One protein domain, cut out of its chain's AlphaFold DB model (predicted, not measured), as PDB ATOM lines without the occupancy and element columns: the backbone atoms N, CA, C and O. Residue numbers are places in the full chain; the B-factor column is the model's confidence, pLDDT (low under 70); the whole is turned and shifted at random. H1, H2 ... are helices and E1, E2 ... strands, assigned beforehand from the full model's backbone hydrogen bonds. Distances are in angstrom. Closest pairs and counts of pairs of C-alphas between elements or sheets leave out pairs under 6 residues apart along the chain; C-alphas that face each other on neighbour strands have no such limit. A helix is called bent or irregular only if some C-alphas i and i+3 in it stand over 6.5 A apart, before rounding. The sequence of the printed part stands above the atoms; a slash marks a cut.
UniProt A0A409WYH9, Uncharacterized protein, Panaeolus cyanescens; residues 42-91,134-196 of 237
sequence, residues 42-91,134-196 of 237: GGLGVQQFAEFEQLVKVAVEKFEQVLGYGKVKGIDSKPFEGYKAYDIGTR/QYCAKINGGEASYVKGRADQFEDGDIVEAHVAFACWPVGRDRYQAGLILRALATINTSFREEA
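What this domain is: This is residues 42 to 91 and 134 to 196 of the 237 residues of an uncharacterized protein of Panaeolus cyanescens (UniProt A0A409WYH9). A long, bent hairpin of two strands, E5 and E6, makes the length of this domain; at one end a second hairpin, E3 and E4, joins the side of E6, and the sheet of four curls like part of a barrel. The long helix H1 only grazes this sheet, a separate small hairpin, E1 and E2, is near H1 through E2, and the short helix H2 follows E6 at the end of the printed part. The printed part has 113 residues, with named elements in the order H1 E1 E2 E3 E4 E5 E6 H2; the larger sheet is mixed, in the order E4 E3 E6 E5, and the class is mixed, helices and strands. The whole is loose, with a radius of gyration of the C-alphas of 16.6 A, and elongated, spanning 49 by 31 by 25 A.

How they stand to each other: Start at H1, residues 47 to 67, which with its residues 55 to 67 only grazes the sheet of E4, residues 143 to 148, E3, residues 134 to 141, E6, residues 175 to 189, and E5, residues 159 to 172. Look at Val 60 and Ala 178, the closest C-alphas of H1 and E6, 6.7 A apart; for H1 and E5 they are Ala 59 and Phe 166, 7.0 A. Before E1, residues 77 to 80, residues 72 to 73 pair in parallel with residues 176 to 177 of E6. E1 and E2, residues 83 to 86, form an antiparallel hairpin, with N 78 and O 85 at 2.8 A. E2 and E6 are apart, but only just, at 8.4 A. The hairpin E3 and E4 is antiparallel, with N 139 and O 145 at 2.8 A. E3 and E6 are parallel, with N 136 and O 185 at 2.8 A. The hairpin E5 and E6 is antiparallel, with N 165 and O 181 at 2.8 A; E5 bends by 56 degrees at residue 163 and E6 by 61 degrees at residue 186. H2, residues 191 to 196, is not on the sheet. In H1 and H2 every O i to N i+4 pair is within hydrogen-bond range.

Where its parts are: Find C-alpha 47 at (-56.153, 61.471, -12.201); from there H1 runs 30.7 A to Leu 67. E3 covers 20.6 A and E4 16.1 A. E5 covers 37.4 A, and E6 runs 40.2 A from C-alpha 175 at (-30.295, 45.253, -1.202). H2 ends at C-alpha 196, at (-53.777, 59.657, -37.138).

The domain as a whole: The C-alphas of Gly 142 and Arg 173, the two farthest apart, are 52.3 A from each other. Residues 92 to 133 are not printed, and C-alphas 91 and 134 are 13.5 A apart across this cut. Of the links that are printed whole, none is long. The model's confidence is under 70 at residues 42 to 48, 140 to 142 and 144.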
ATOM      1  N   GLY A  42     -46.714  56.104 -20.460       41.81
ATOM      2  CA  GLY A  42     -47.015  57.432 -19.914       41.81
ATOM      3  C   GLY A  42     -48.487  57.577 -19.536       41.81
ATOM      4  O   GLY A  42     -49.367  57.168 -20.291       41.81
ATOM      5  N   GLY A  43     -48.766  58.178 -18.378       44.91
ATOM      6  CA  GLY A  43     -50.107  58.654 -18.053       44.91
ATOM      7  C   GLY A  43     -50.305  60.034 -18.656       44.91
ATOM      8  O   GLY A  43     -49.550  60.948 -18.334       44.91
ATOM      9  N   LEU A  44     -51.314  60.206 -19.508       53.00
ATOM     10  CA  LEU A  44     -51.680  61.462 -20.185       53.00
ATOM     11  C   LEU A  44     -52.191  62.565 -19.219       53.00
ATOM     12  O   LEU A  44     -53.158  63.262 -19.514       53.00
ATOM     13  N   GLY A  45     -51.604  62.705 -18.027       49.50
ATOM     14  CA  GLY A  45     -52.017  63.664 -16.996       49.50
ATOM     15  C   GLY A  45     -53.359  63.343 -16.326       49.50
ATOM     16  O   GLY A  45     -53.946  64.206 -15.680       49.50
ATOM     17  N   VAL A  46     -53.859  62.117 -16.484       62.94
ATOM     18  CA  VAL A  46     -55.137  61.659 -15.925       62.94
ATOM     19  C   VAL A  46     -55.039  61.381 -14.418       62.94
ATOM     20  O   VAL A  46     -54.004  60.923 -13.931       62.94
ATOM     21  N   GLN A  47     -56.117  61.638 -13.664       65.31
ATOM     22  CA  GLN A  47     -56.153  61.471 -12.201       65.31
ATOM     23  C   GLN A  47     -55.783  60.045 -11.764       65.31
ATOM     24  O   GLN A  47     -55.077  59.870 -10.769       65.31
ATOM     25  N   GLN A  48     -56.167  59.037 -12.553       68.75
ATOM     26  CA  GLN A  48     -55.825  57.638 -12.291       68.75
ATOM     27  C   GLN A  48     -54.308  57.398 -12.259       68.75
ATOM     28  O   GLN A  48     -53.830  56.545 -11.517       68.75
ATOM     29  N   PHE A  49     -53.521  58.179 -13.007       76.12
ATOM     30  CA  PHE A  49     -52.064  58.060 -12.977       76.12
ATOM     31  C   PHE A  49     -51.474  58.603 -11.670       76.12
ATOM     32  O   PHE A  49     -50.543  58.019 -11.120       76.12
ATOM     33  N   ALA A  50     -52.042  59.680 -11.119       79.25
ATOM     34  CA  ALA A  50     -51.634  60.192  -9.812       79.25
ATOM     35  C   ALA A  50     -51.963  59.193  -8.690       79.25
ATOM     36  O   ALA A  50     -51.164  59.008  -7.773       79.25
ATOM     37  N   GLU A  51     -53.108  58.515  -8.781       84.62
ATOM     38  CA  GLU A  51     -53.478  57.426  -7.871       84.62
ATOM     39  C   GLU A  51     -52.506  56.246  -8.001       84.62
ATOM     40  O   GLU A  51     -51.997  55.755  -6.991       84.62
ATOM     41  N   PHE A  52     -52.146  55.864  -9.229       85.75
ATOM     42  CA  PHE A  52     -51.127  54.847  -9.479       85.75
ATOM     43  C   PHE A  52     -49.767  55.213  -8.870       85.75
ATOM     44  O   PHE A  52     -49.144  54.376  -8.219       85.75
ATOM     45  N   GLU A  53     -49.317  56.465  -8.993       88.56
ATOM     46  CA  GLU A  53     -48.082  56.924  -8.344       88.56
ATOM     47  C   GLU A  53     -48.119  56.755  -6.820       88.56
ATOM     48  O   GLU A  53     -47.098  56.425  -6.210       88.56
ATOM     49  N   GLN A  54     -49.276  56.976  -6.187       89.75
ATOM     50  CA  GLN A  54     -49.424  56.739  -4.750       89.75
ATOM     51  C   GLN A  54     -49.399  55.245  -4.426       89.75
ATOM     52  O   GLN A  54     -48.724  54.846  -3.479       89.75
ATOM     53  N   LEU A  55     -50.051  54.406  -5.236       91.06
ATOM     54  CA  LEU A  55     -50.000  52.951  -5.072       91.06
ATOM     55  C   LEU A  55     -48.569  52.414  -5.195       91.06
ATOM     56  O   LEU A  55     -48.164  51.577  -4.389       91.06
ATOM     57  N   VAL A  56     -47.778  52.940  -6.134       92.56
ATOM     58  CA  VAL A  56     -46.354  52.603  -6.278       92.56
ATOM     59  C   VAL A  56     -45.579  52.926  -4.998       92.56
ATOM     60  O   VAL A  56     -44.800  52.093  -4.535       92.56
ATOM     61  N   LYS A  57     -45.804  54.099  -4.393       93.00
ATOM     62  CA  LYS A  57     -45.149  54.476  -3.127       93.00
ATOM     63  C   LYS A  57     -45.545  53.541  -1.989       93.00
ATOM     64  O   LYS A  57     -44.667  52.990  -1.332       93.00
ATOM     65  N   VAL A  58     -46.844  53.295  -1.821       94.38
ATOM     66  CA  VAL A  58     -47.369  52.394  -0.782       94.38
ATOM     67  C   VAL A  58     -46.815  50.976  -0.942       94.38
ATOM     68  O   VAL A  58     -46.477  50.325   0.046       94.38
ATOM     69  N   ALA A  59     -46.688  50.478  -2.174       93.69
ATOM     70  CA  ALA A  59     -46.104  49.165  -2.434       93.69
ATOM     71  C   ALA A  59     -44.625  49.099  -2.016       93.69
ATOM     72  O   ALA A  59     -44.215  48.139  -1.363       93.69
ATOM     73  N   VAL A  60     -43.833  50.129  -2.336       94.69
ATOM     74  CA  VAL A  60     -42.422  50.208  -1.922       94.69
ATOM     75  C   VAL A  60     -42.294  50.290  -0.400       94.69
ATOM     76  O   VAL A  60     -41.492  49.553   0.169       94.69
ATOM     77  N   GLU A  61     -43.117  51.099   0.270       95.12
ATOM     78  CA  GLU A  61     -43.137  51.193   1.737       95.12
ATOM     79  C   GLU A  61     -43.446  49.840   2.390       95.12
ATOM     80  O   GLU A  61     -42.782  49.445   3.349       95.12
ATOM     81  N   LYS A  62     -44.403  49.080   1.844       95.38
ATOM     82  CA  LYS A  62     -44.701  47.720   2.319       95.38
ATOM     83  C   LYS A  62     -43.508  46.778   2.153       95.38
ATOM     84  O   LYS A  62     -43.239  45.982   3.052       95.38
ATOM     85  N   PHE A  63     -42.770  46.869   1.045       95.44
ATOM     86  CA  PHE A  63     -41.540  46.090   0.885       95.44
ATOM     87  C   PHE A  63     -40.471  46.498   1.903       95.44
ATOM     88  O   PHE A  63     -39.837  45.624   2.491       95.44
ATOM     89  N   GLU A  64     -40.289  47.793   2.164       95.00
ATOM     90  CA  GLU A  64     -39.332  48.278   3.166       95.00
ATOM     91  C   GLU A  64     -39.685  47.849   4.590       95.00
ATOM     92  O   GLU A  64     -38.792  47.486   5.354       95.00
ATOM     93  N   GLN A  65     -40.970  47.830   4.948       95.31
ATOM     94  CA  GLN A  65     -41.422  47.358   6.259       95.31
ATOM     95  C   GLN A  65     -41.005  45.905   6.524       95.31
ATOM     96  O   GLN A  65     -40.648  45.565   7.651       95.31
ATOM     97  N   VAL A  66     -41.025  45.058   5.492       94.44
ATOM     98  CA  VAL A  66     -40.676  43.634   5.605       94.44
ATOM     99  C   VAL A  66     -39.170  43.399   5.456       94.44
ATOM    100  O   VAL A  66     -38.590  42.599   6.188       94.44
ATOM    101  N   LEU A  67     -38.520  44.080   4.509       93.75
ATOM    102  CA  LEU A  67     -37.132  43.809   4.110       93.75
ATOM    103  C   LEU A  67     -36.104  44.708   4.815       93.75
ATOM    104  O   LEU A  67     -34.907  44.407   4.797       93.75
ATOM    105  N   GLY A  68     -36.565  45.779   5.462       93.19
ATOM    106  CA  GLY A  68     -35.783  46.790   6.166       93.19
ATOM    107  C   GLY A  68     -35.756  48.138   5.434       93.19
ATOM    108  O   GLY A  68     -35.521  48.206   4.227       93.19
ATOM    109  N   TYR A  69     -35.941  49.220   6.191       93.12
ATOM    110  CA  TYR A  69     -35.922  50.593   5.675       93.12
ATOM    111  C   TYR A  69     -34.601  50.944   4.980       93.12
ATOM    112  O   TYR A  69     -33.520  50.625   5.483       93.12
ATOM    113  N   GLY A  70     -34.684  51.609   3.824       91.81
ATOM    114  CA  GLY A  70     -33.525  52.038   3.039       91.81
ATOM    115  C   GLY A  70     -32.804  50.912   2.292       91.81
ATOM    116  O   GLY A  70     -31.791  51.165   1.637       91.81
ATOM    117  N   LYS A  71     -33.300  49.668   2.370       93.69
ATOM    118  CA  LYS A  71     -32.737  48.514   1.649       93.69
ATOM    119  C   LYS A  71     -33.413  48.248   0.306       93.69
ATOM    120  O   LYS A  71     -32.863  47.500  -0.506       93.69
ATOM    121  N   VAL A  72     -34.590  48.827   0.065       96.19
ATOM    122  CA  VAL A  72     -35.354  48.637  -1.171       96.19
ATOM    123  C   VAL A  72     -35.131  49.837  -2.078       96.19
ATOM    124  O   VAL A  72     -35.508  50.961  -1.763       96.19
ATOM    125  N   LYS A  73     -34.539  49.605  -3.248       95.19
ATOM    126  CA  LYS A  73     -34.551  50.594  -4.317       95.19
ATOM    127  C   LYS A  73     -35.948  50.615  -4.942       95.19
ATOM    128  O   LYS A  73     -36.433  49.588  -5.420       95.19
ATOM    129  N   GLY A  74     -36.575  51.790  -4.916       93.00
ATOM    130  CA  GLY A  74     -37.919  52.018  -5.436       93.00
ATOM    131  C   GLY A  74     -38.040  51.871  -6.955       93.00
ATOM    132  O   GLY A  74     -37.066  51.630  -7.676       93.00
ATOM    133  N   ILE A  75     -39.276  52.018  -7.427       94.12
ATOM    134  CA  ILE A  75     -39.625  51.972  -8.846       94.12
ATOM    135  C   ILE A  75     -39.430  53.371  -9.435       94.12
ATOM    136  O   ILE A  75     -40.144  54.311  -9.080       94.12
ATOM    137  N   ASP A  76     -38.466  53.494 -10.344       90.19
ATOM    138  CA  ASP A  76     -38.144  54.761 -10.998       90.19
ATOM    139  C   ASP A  76     -39.134  55.065 -12.131       90.19
ATOM    140  O   ASP A  76     -39.456  54.210 -12.958       90.19
ATOM    141  N   SER A  77     -39.565  56.322 -12.206       88.94
ATOM    142  CA  SER A  77     -40.317  56.858 -13.340       88.94
ATOM    143  C   SER A  77     -39.412  57.667 -14.266       88.94
ATOM    144  O   SER A  77     -38.518  58.368 -13.789       88.94
ATOM    145  N   LYS A  78     -39.678  57.651 -15.571       88.12
ATOM    146  CA  LYS A  78     -38.928  58.407 -16.584       88.12
ATOM    147  C   LYS A  78     -39.842  59.435 -17.257       88.12
ATOM    148  O   LYS A  78     -41.032  59.165 -17.391       88.12
ATOM    149  N   PRO A  79     -39.333  60.602 -17.684       85.19
ATOM    150  CA  PRO A  79     -40.108  61.497 -18.527       85.19
ATOM    151  C   PRO A  79     -40.273  60.891 -19.928       85.19
ATOM    152  O   PRO A  79     -39.308  60.402 -20.516       85.19
ATOM    153  N   PHE A  80     -41.483  60.958 -20.465       80.50
ATOM    154  CA  PHE A  80     -41.850  60.559 -21.817       80.50
ATOM    155  C   PHE A  80     -42.827  61.595 -22.375       80.50
ATOM    156  O   PHE A  80     -43.853  61.868 -21.759       80.50
ATOM    157  N   GLU A  81     -42.466  62.237 -23.488       81.19
ATOM    158  CA  GLU A  81     -43.260  63.313 -24.115       81.19
ATOM    159  C   GLU A  81     -43.695  64.437 -23.152       81.19
ATOM    160  O   GLU A  81     -44.758  65.036 -23.286       81.19
ATOM    161  N   GLY A  82     -42.857  64.739 -22.156       83.00
ATOM    162  CA  GLY A  82     -43.144  65.755 -21.136       83.00
ATOM    163  C   GLY A  82     -44.011  65.268 -19.970       83.00
ATOM    164  O   GLY A  82     -44.175  66.003 -18.999       83.00
ATOM    165  N   TYR A  83     -44.491  64.025 -20.012       82.31
ATOM    166  CA  TYR A  83     -45.243  63.383 -18.936       82.31
ATOM    167  C   TYR A  83     -44.381  62.376 -18.184       82.31
ATOM    168  O   TYR A  83     -43.364  61.898 -18.682       82.31
ATOM    169  N   LYS A  84     -44.767  62.038 -16.955       83.25
ATOM    170  CA  LYS A  84     -44.117  60.954 -16.219       83.25
ATOM    171  C   LYS A  84     -44.627  59.606 -16.748       83.25
ATOM    172  O   LYS A  84     -45.818  59.438 -16.996       83.25
ATOM    173  N   ALA A  85     -43.721  58.646 -16.886       87.88
ATOM    174  CA  ALA A  85     -43.989  57.306 -17.385       87.88
ATOM    175  C   ALA A  85     -43.285  56.233 -16.547       87.88
ATOM    176  O   ALA A  85     -42.210  56.468 -15.983       87.88
ATOM    177  N   TYR A  86     -43.875  55.041 -16.503       90.19
ATOM    178  CA  TYR A  86     -43.313  53.868 -15.837       90.19
ATOM    179  C   TYR A  86     -42.966  52.783 -16.837       90.19
ATOM    180  O   TYR A  86     -43.734  52.486 -17.745       90.19
ATOM    181  N   ASP A  87     -41.801  52.179 -16.647       88.62
ATOM    182  CA  ASP A  87     -41.354  51.053 -17.452       88.62
ATOM    183  C   ASP A  87     -41.955  49.759 -16.895       88.62
ATOM    184  O   ASP A  87     -41.680  49.395 -15.749       88.62
ATOM    185  N   ILE A  88     -42.818  49.109 -17.675       90.69
ATOM    186  CA  ILE A  88     -43.569  47.927 -17.251       90.69
ATOM    187  C   ILE A  88     -43.356  46.841 -18.290       90.69
ATOM    188  O   ILE A  88     -43.598  47.044 -19.476       90.69
ATOM    189  N   GLY A  89     -42.924  45.672 -17.839       88.38
ATOM    190  CA  GLY A  89     -42.738  44.520 -18.700       88.38
ATOM    191  C   GLY A  89     -42.794  43.234 -17.900       88.38
ATOM    192  O   GLY A  89     -42.806  43.246 -16.669       88.38
ATOM    193  N   THR A  90     -42.803  42.118 -18.613       90.44
ATOM    194  CA  THR A  90     -42.829  40.785 -18.008       90.44
ATOM    195  C   THR A  90     -41.707  39.956 -18.578       90.44
ATOM    196  O   THR A  90     -41.430  39.977 -19.776       90.44
ATOM    197  N   ARG A  91     -41.005  39.255 -17.689       90.56
ATOM    198  CA  ARG A  91     -39.928  38.355 -18.087       90.56
ATOM    199  C   ARG A  91     -40.552  37.086 -18.642       90.56
ATOM    200  O   ARG A  91     -41.430  36.520 -18.002       90.56
ATOM    201  N   GLN A 134     -51.783  38.425 -20.260       92.25
ATOM    202  CA  GLN A 134     -53.089  38.257 -20.890       92.25
ATOM    203  C   GLN A 134     -53.404  39.455 -21.784       92.25
ATOM    204  O   GLN A 134     -53.427  40.593 -21.327       92.25
ATOM    205  N   TYR A 135     -53.665  39.199 -23.058       92.31
ATOM    206  CA  TYR A 135     -54.060  40.225 -24.014       92.31
ATOM    207  C   TYR A 135     -55.557  40.128 -24.261       92.31
ATOM    208  O   TYR A 135     -56.064  39.043 -24.549       92.31
ATOM    209  N   CYS A 136     -56.258  41.251 -24.157       91.75
ATOM    210  CA  CYS A 136     -57.707  41.323 -24.262       91.75
ATOM    211  C   CYS A 136     -58.151  42.535 -25.093       91.75
ATOM    212  O   CYS A 136     -57.453  43.540 -25.188       91.75
ATOM    213  N   ALA A 137     -59.357  42.474 -25.647       89.12
ATOM    214  CA  ALA A 137     -60.052  43.624 -26.212       89.12
ATOM    215  C   ALA A 137     -61.378  43.815 -25.476       89.12
ATOM    216  O   ALA A 137     -62.132  42.854 -25.293       89.12
ATOM    217  N   LYS A 138     -61.662  45.046 -25.043       83.44
ATOM    218  CA  LYS A 138     -62.926  45.376 -24.385       83.44
ATOM    219  C   LYS A 138     -64.040  45.462 -25.428       83.44
ATOM    220  O   LYS A 138     -63.935  46.230 -26.382       83.44
ATOM    221  N   ILE A 139     -65.115  44.694 -25.253       83.31
ATOM    222  CA  ILE A 139     -66.323  44.835 -26.071       83.31
ATOM    223  C   ILE A 139     -67.245  45.855 -25.409       83.31
ATOM    224  O   ILE A 139     -67.621  45.731 -24.244       83.31
ATOM    225  N   ASN A 140     -67.673  46.841 -26.190       69.56
ATOM    226  CA  ASN A 140     -68.699  47.787 -25.771       69.56
ATOM    227  C   ASN A 140     -70.082  47.139 -25.930       69.56
ATOM    228  O   ASN A 140     -70.703  47.228 -26.987       69.56
ATOM    229  N   GLY A 141     -70.550  46.456 -24.884       58.34
ATOM    230  CA  GLY A 141     -71.841  45.771 -24.871       58.34
ATOM    231  C   GLY A 141     -72.460  45.731 -23.480       58.34
ATOM    232  O   GLY A 141     -72.511  44.670 -22.880       58.34
ATOM    233  N   GLY A 142     -72.933  46.876 -22.972       65.31
ATOM    234  CA  GLY A 142     -73.677  46.998 -21.707       65.31
ATOM    235  C   GLY A 142     -72.849  46.726 -20.444       65.31
ATOM    236  O   GLY A 142     -72.616  47.639 -19.660       65.31
ATOM    237  N   GLU A 143     -72.391  45.489 -20.272       70.12
ATOM    238  CA  GLU A 143     -71.486  45.039 -19.218       70.12
ATOM    239  C   GLU A 143     -70.054  44.937 -19.770       70.12
ATOM    240  O   GLU A 143     -69.848  44.620 -20.947       70.12
ATOM    241  N   ALA A 144     -69.052  45.256 -18.944       65.81
ATOM    242  CA  ALA A 144     -67.648  45.208 -19.347       65.81
ATOM    243  C   ALA A 144     -67.247  43.757 -19.653       65.81
ATOM    244  O   ALA A 144     -66.940  42.976 -18.758       65.81
ATOM    245  N   SER A 145     -67.277  43.397 -20.934       81.94
ATOM    246  CA  SER A 145     -66.880  42.081 -21.422       81.94
ATOM    247  C   SER A 145     -65.560  42.187 -22.171       81.94
ATOM    248  O   SER A 145     -65.304  43.154 -22.893       81.94
ATOM    249  N   TYR A 146     -64.703  41.191 -21.979       87.62
ATOM    250  CA  TYR A 146     -63.375  41.129 -22.575       87.62
ATOM    251  C   TYR A 146     -63.281  39.892 -23.467       87.62
ATOM    252  O   TYR A 146     -63.697  38.801 -23.077       87.62
ATOM    253  N   VAL A 147     -62.723  40.057 -24.664       90.50
ATOM    254  CA  VAL A 147     -62.388  38.944 -25.566       90.50
ATOM    255  C   VAL A 147     -60.892  38.759 -25.575       90.50
ATOM    256  O   VAL A 147     -60.157  39.744 -25.608       90.50
ATOM    257  N   LYS A 148     -60.448  37.500 -25.586       90.50
ATOM    258  CA  LYS A 148     -59.036  37.167 -25.766       90.50
ATOM    259  C   LYS A 148     -58.514  37.831 -27.045       90.50
ATOM    260  O   LYS A 148     -59.025  37.587 -28.136       90.50
ATOM    261  N   GLY A 149     -57.508  38.672 -26.877       88.00
ATOM    262  CA  GLY A 149     -56.775  39.345 -27.936       88.00
ATOM    263  C   GLY A 149     -55.383  38.749 -28.113       88.00
ATOM    264  O   GLY A 149     -55.041  37.713 -27.535       88.00
ATOM    265  N   ARG A 150     -54.577  39.432 -28.919       87.19
ATOM    266  CA  ARG A 150     -53.194  39.059 -29.220       87.19
ATOM    267  C   ARG A 150     -52.269  40.245 -29.000       87.19
ATOM    268  O   ARG A 150     -52.675  41.390 -29.168       87.19
ATOM    269  N   ALA A 151     -51.011  39.962 -28.680       87.06
ATOM    270  CA  ALA A 151     -50.005  40.996 -28.447       87.06
ATOM    271  C   ALA A 151     -49.769  41.896 -29.674       87.06
ATOM    272  O   ALA A 151     -49.401  43.055 -29.523       87.06
ATOM    273  N   ASP A 152     -49.978  41.370 -30.883       85.56
ATOM    274  CA  ASP A 152     -49.762  42.082 -32.147       85.56
ATOM    275  C   ASP A 152     -50.868  43.086 -32.503       85.56
ATOM    276  O   ASP A 152     -50.707  43.838 -33.455       85.56
ATOM    277  N   GLN A 153     -51.969  43.109 -31.750       86.06
ATOM    278  CA  GLN A 153     -53.073  44.055 -31.946       86.06
ATOM    279  C   GLN A 153     -52.833  45.405 -31.265       86.06
ATOM    280  O   GLN A 153     -53.565  46.359 -31.530       86.06
ATOM    281  N   PHE A 154     -51.851  45.456 -30.365       88.31
ATOM    282  CA  PHE A 154     -51.498  46.639 -29.599       88.31
ATOM    283  C   PHE A 154     -50.457  47.440 -30.356       88.31
ATOM    284  O   PHE A 154     -49.378  46.931 -30.675       88.31
ATOM    285  N   GLU A 155     -50.783  48.698 -30.598       86.56
ATOM    286  CA  GLU A 155     -49.908  49.630 -31.281       86.56
ATOM    287  C   GLU A 155     -49.826  50.966 -30.550       86.56
ATOM    288  O   GLU A 155     -50.651  51.353 -29.718       86.56
ATOM    289  N   ASP A 156     -48.796  51.677 -30.958       82.31
ATOM    290  CA  ASP A 156     -48.467  53.047 -30.648       82.31
ATOM    291  C   ASP A 156     -49.677  53.967 -30.834       82.31
ATOM    292  O   ASP A 156     -50.167  54.183 -31.942       82.31
ATOM    293  N   GLY A 157     -50.163  54.534 -29.731       81.50
ATOM    294  CA  GLY A 157     -51.332  55.422 -29.718       81.50
ATOM    295  C   GLY A 157     -52.614  54.776 -29.216       81.50
ATOM    296  O   GLY A 157     -53.617  55.477 -29.064       81.50
ATOM    297  N   ASP A 158     -52.585  53.482 -28.899       86.88
ATOM    298  CA  ASP A 158     -53.716  52.814 -28.272       86.88
ATOM    299  C   ASP A 158     -53.863  53.216 -26.803       86.88
ATOM    300  O   ASP A 158     -52.903  53.275 -26.028       86.88
ATOM    301  N   ILE A 159     -55.111  53.432 -26.390       87.12
ATOM    302  CA  ILE A 159     -55.480  53.578 -24.986       87.12
ATOM    303  C   ILE A 159     -55.878  52.201 -24.472       87.12
ATOM    304  O   ILE A 159     -56.827  51.590 -24.975       87.12
ATOM    305  N   VAL A 160     -55.172  51.721 -23.451       89.00
ATOM    306  CA  VAL A 160     -55.305  50.340 -22.971       89.00
ATOM    307  C   VAL A 160     -55.353  50.286 -21.455       89.00
ATOM    308  O   VAL A 160     -54.640  51.021 -20.790       89.00
ATOM    309  N   GLU A 161     -56.168  49.412 -20.890       88.25
ATOM    310  CA  GLU A 161     -56.126  49.045 -19.476       88.25
ATOM    311  C   GLU A 161     -54.919  48.145 -19.218       88.25
ATOM    312  O   GLU A 161     -54.688  47.219 -19.995       88.25
ATOM    313  N   ALA A 162     -54.171  48.383 -18.140       89.44
ATOM    314  CA  ALA A 162     -53.001  47.579 -17.806       89.44
ATOM    315  C   ALA A 162     -53.108  47.053 -16.379       89.44
ATOM    316  O   ALA A 162     -53.163  47.821 -15.423       89.44
ATOM    317  N   HIS A 163     -53.090  45.732 -16.223       90.81
ATOM    318  CA  HIS A 163     -53.025  45.106 -14.905       90.81
ATOM    319  C   HIS A 163     -51.572  44.823 -14.575       90.81
ATOM    320  O   HIS A 163     -50.852  44.204 -15.362       90.81
ATOM    321  N   VAL A 164     -51.137  45.285 -13.408       91.12
ATOM    322  CA  VAL A 164     -49.726  45.307 -13.028       91.12
ATOM    323  C   VAL A 164     -49.568  44.713 -11.637       91.12
ATOM    324  O   VAL A 164     -50.298  45.059 -10.713       91.12
ATOM    325  N   ALA A 165     -48.589  43.830 -11.481       90.81
ATOM    326  CA  ALA A 165     -48.172  43.296 -10.197       90.81
ATOM    327  C   ALA A 165     -46.912  44.015  -9.696       90.81
ATOM    328  O   ALA A 165     -46.029  44.380 -10.475       90.81
ATOM    329  N   PHE A 166     -46.810  44.170  -8.379       92.19
ATOM    330  CA  PHE A 166     -45.609  44.670  -7.717       92.19
ATOM    331  C   PHE A 166     -44.738  43.497  -7.290       92.19
ATOM    332  O   PHE A 166     -45.210  42.582  -6.617       92.19
ATOM    333  N   ALA A 167     -43.459  43.542  -7.640       91.06
ATOM    334  CA  ALA A 167     -42.494  42.533  -7.234       91.06
ATOM    335  C   ALA A 167     -41.235  43.183  -6.673       91.06
ATOM    336  O   ALA A 167     -40.885  44.311  -7.021       91.06
ATOM    337  N   CYS A 168     -40.533  42.444  -5.820       92.25
ATOM    338  CA  CYS A 168     -39.258  42.858  -5.265       92.25
ATOM    339  C   CYS A 168     -38.291  41.677  -5.305       92.25
ATOM    340  O   CYS A 168     -38.656  40.570  -4.915       92.25
ATOM    341  N   TRP A 169     -37.073  41.896  -5.795       89.56
ATOM    342  CA  TRP A 169     -36.052  40.851  -5.882       89.56
ATOM    343  C   TRP A 169     -34.724  41.318  -5.281       89.56
ATOM    344  O   TRP A 169     -34.404  42.511  -5.330       89.56
ATOM    345  N   PRO A 170     -33.928  40.403  -4.705       91.88
ATOM    346  CA  PRO A 170     -32.603  40.733  -4.204       91.88
ATOM    347  C   PRO A 170     -31.662  41.071  -5.369       91.88
ATOM    348  O   PRO A 170     -31.614  40.373  -6.378       91.88
ATOM    349  N   VAL A 171     -30.890  42.146  -5.224       92.12
ATOM    350  CA  VAL A 171     -29.846  42.562  -6.186       92.12
ATOM    351  C   VAL A 171     -28.448  42.429  -5.580       92.12
ATOM    352  O   VAL A 171     -27.439  42.399  -6.280       92.12
ATOM    353  N   GLY A 172     -28.362  42.315  -4.260       89.44
ATOM    354  CA  GLY A 172     -27.123  42.026  -3.559       89.44
ATOM    355  C   GLY A 172     -27.382  41.764  -2.086       89.44
ATOM    356  O   GLY A 172     -28.520  41.576  -1.660       89.44
ATOM    357  N   ARG A 173     -26.314  41.780  -1.289       89.31
ATOM    358  CA  ARG A 173     -26.425  41.618   0.161       89.31
ATOM    359  C   ARG A 173     -27.267  42.748   0.750       89.31
ATOM    360  O   ARG A 173     -26.873  43.906   0.633       89.31
ATOM    361  N   ASP A 174     -28.401  42.394   1.354       90.56
ATOM    362  CA  ASP A 174     -29.327  43.332   1.999       90.56
ATOM    363  C   ASP A 174     -29.796  44.483   1.093       90.56
ATOM    364  O   ASP A 174     -30.130  45.561   1.577       90.56
ATOM    365  N   ARG A 175     -29.809  44.272  -0.230       94.94
ATOM    366  CA  ARG A 175     -30.295  45.253  -1.202       94.94
ATOM    367  C   ARG A 175     -31.288  44.604  -2.137       94.94
ATOM    368  O   ARG A 175     -30.976  43.596  -2.774       94.94
ATOM    369  N   TYR A 176     -32.443  45.234  -2.255       95.38
ATOM    370  CA  TYR A 176     -33.563  44.752  -3.040       95.38
ATOM    371  C   TYR A 176     -33.975  45.803  -4.064       95.38
ATOM    372  O   TYR A 176     -33.770  46.997  -3.856       95.38
ATOM    373  N   GLN A 177     -34.548  45.363  -5.175       94.94
ATOM    374  CA  GLN A 177     -35.081  46.226  -6.219       94.94
ATOM    375  C   GLN A 177     -36.560  45.925  -6.382       94.94
ATOM    376  O   GLN A 177     -36.931  44.790  -6.684       94.94
ATOM    377  N   ALA A 178     -37.392  46.945  -6.188       94.81
ATOM    378  CA  ALA A 178     -38.797  46.888  -6.543       94.81
ATOM    379  C   ALA A 178     -38.973  47.104  -8.054       94.81
ATOM    380  O   ALA A 178     -38.205  47.829  -8.700       94.81
ATOM    381  N   GLY A 179     -40.000  46.475  -8.612       92.38
ATOM    382  CA  GLY A 179     -40.348  46.557 -10.020       92.38
ATOM    383  C   GLY A 179     -41.821  46.273 -10.272       92.38
ATOM    384  O   GLY A 179     -42.535  45.753  -9.412       92.38
ATOM    385  N   LEU A 180     -42.245  46.623 -11.478       92.69
ATOM    386  CA  LEU A 180     -43.584  46.386 -11.992       92.69
ATOM    387  C   LEU A 180     -43.541  45.219 -12.977       92.69
ATOM    388  O   LEU A 180     -42.636  45.150 -13.810       92.69
ATOM    389  N   ILE A 181     -44.512  44.316 -12.874       90.44
ATOM    390  CA  ILE A 181     -44.679  43.171 -13.771       90.44
ATOM    391  C   ILE A 181     -46.032  43.294 -14.458       90.44
ATOM    392  O   ILE A 181     -47.058  43.407 -13.791       90.44
ATOM    393  N   LEU A 182     -46.048  43.245 -15.785       93.94
ATOM    394  CA  LEU A 182     -47.286  43.297 -16.556       93.94
ATOM    395  C   LEU A 182     -48.048  41.965 -16.466       93.94
ATOM    396  O   LEU A 182     -47.488  40.898 -16.707       93.94
ATOM    397  N   ARG A 183     -49.338  42.002 -16.139       92.62
ATOM    398  CA  ARG A 183     -50.183  40.802 -16.025       92.62
ATOM    399  C   ARG A 183     -51.225  40.718 -17.119       92.62
ATOM    400  O   ARG A 183     -51.439  39.640 -17.666       92.62
ATOM    401  N   ALA A 184     -51.833  41.845 -17.464       91.69
ATOM    402  CA  ALA A 184     -52.781  41.908 -18.561       91.69
ATOM    403  C   ALA A 184     -52.745  43.267 -19.258       91.69
ATOM    404  O   ALA A 184     -52.424  44.281 -18.636       91.69
ATOM    405  N   LEU A 185     -53.106  43.268 -20.538       92.44
ATOM    406  CA  LEU A 185     -53.386  44.453 -21.333       92.44
ATOM    407  C   LEU A 185     -54.725  44.292 -22.035       92.44
ATOM    408  O   LEU A 185     -54.947  43.300 -22.729       92.44
ATOM    409  N   ALA A 186     -55.596  45.286 -21.886       91.19
ATOM    410  CA  ALA A 186     -56.885  45.316 -22.551       91.19
ATOM    411  C   ALA A 186     -57.048  46.577 -23.397       91.19
ATOM    412  O   ALA A 186     -57.005  47.687 -22.871       91.19
ATOM    413  N   THR A 187     -57.288  46.440 -24.700       90.62
ATOM    414  CA  THR A 187     -57.571  47.596 -25.560       90.62
ATOM    415  C   THR A 187     -58.888  48.253 -25.147       90.62
ATOM    416  O   THR A 187     -59.924  47.587 -25.105       90.62
ATOM    417  N   ILE A 188     -58.847  49.558 -24.857       86.94
ATOM    418  CA  ILE A 188     -60.024  50.374 -24.529       86.94
ATOM    419  C   ILE A 188     -60.427  51.225 -25.731       86.94
ATOM    420  O   ILE A 188     -61.608  51.288 -26.066       86.94
ATOM    421  N   ASN A 189     -59.466  51.908 -26.359       84.69
ATOM    422  CA  ASN A 189     -59.747  52.796 -27.481       84.69
ATOM    423  C   ASN A 189     -58.568  52.879 -28.464       84.69
ATOM    424  O   ASN A 189     -57.457  53.226 -28.071       84.69
ATOM    425  N   THR A 190     -58.848  52.619 -29.742       86.88
ATOM    426  CA  THR A 190     -57.918  52.701 -30.885       86.88
ATOM    427  C   THR A 190     -58.190  53.911 -31.786       86.88
ATOM    428  O   THR A 190     -57.466  54.150 -32.750       86.88
ATOM    429  N   SER A 191     -59.230  54.706 -31.502       87.38
ATOM    430  CA  SER A 191     -59.727  55.746 -32.412       87.38
ATOM    431  C   SER A 191     -58.689  56.822 -32.724       87.38
ATOM    432  O   SER A 191     -58.658  57.349 -33.832       87.38
ATOM    433  N   PHE A 192     -57.841  57.161 -31.750       85.19
ATOM    434  CA  PHE A 192     -56.806  58.183 -31.906       85.19
ATOM    435  C   PHE A 192     -55.740  57.756 -32.916       85.19
ATOM    436  O   PHE A 192     -55.396  58.535 -33.808       85.19
ATOM    437  N   ARG A 193     -55.286  56.502 -32.816       85.19
ATOM    438  CA  ARG A 193     -54.386  55.873 -33.784       85.19
ATOM    439  C   ARG A 193     -55.028  55.828 -35.170       85.19
ATOM    440  O   ARG A 193     -54.479  56.366 -36.125       85.19
ATOM    441  N   GLU A 194     -56.249  55.304 -35.266       87.44
ATOM    442  CA  GLU A 194     -56.969  55.181 -36.542       87.44
ATOM    443  C   GLU A 194     -57.204  56.530 -37.245       87.44
ATOM    444  O   GLU A 194     -57.201  56.617 -38.478       87.44
ATOM    445  N   GLU A 195     -57.437  57.604 -36.488       88.38
ATOM    446  CA  GLU A 195     -57.557  58.952 -37.043       88.38
ATOM    447  C   GLU A 195     -56.202  59.491 -37.529       88.38
ATOM    448  O   GLU A 195     -56.130  60.108 -38.599       88.38
ATOM    449  N   ALA A 196     -55.130  59.254 -36.770       85.19
ATOM    450  CA  ALA A 196     -53.777  59.657 -37.138       85.19
ATOM    451  C   ALA A 196     -53.306  58.953 -38.421       85.19
ATOM    452  O   ALA A 196     -52.866  59.625 -39.360       85.19
TER     453      ALA A 196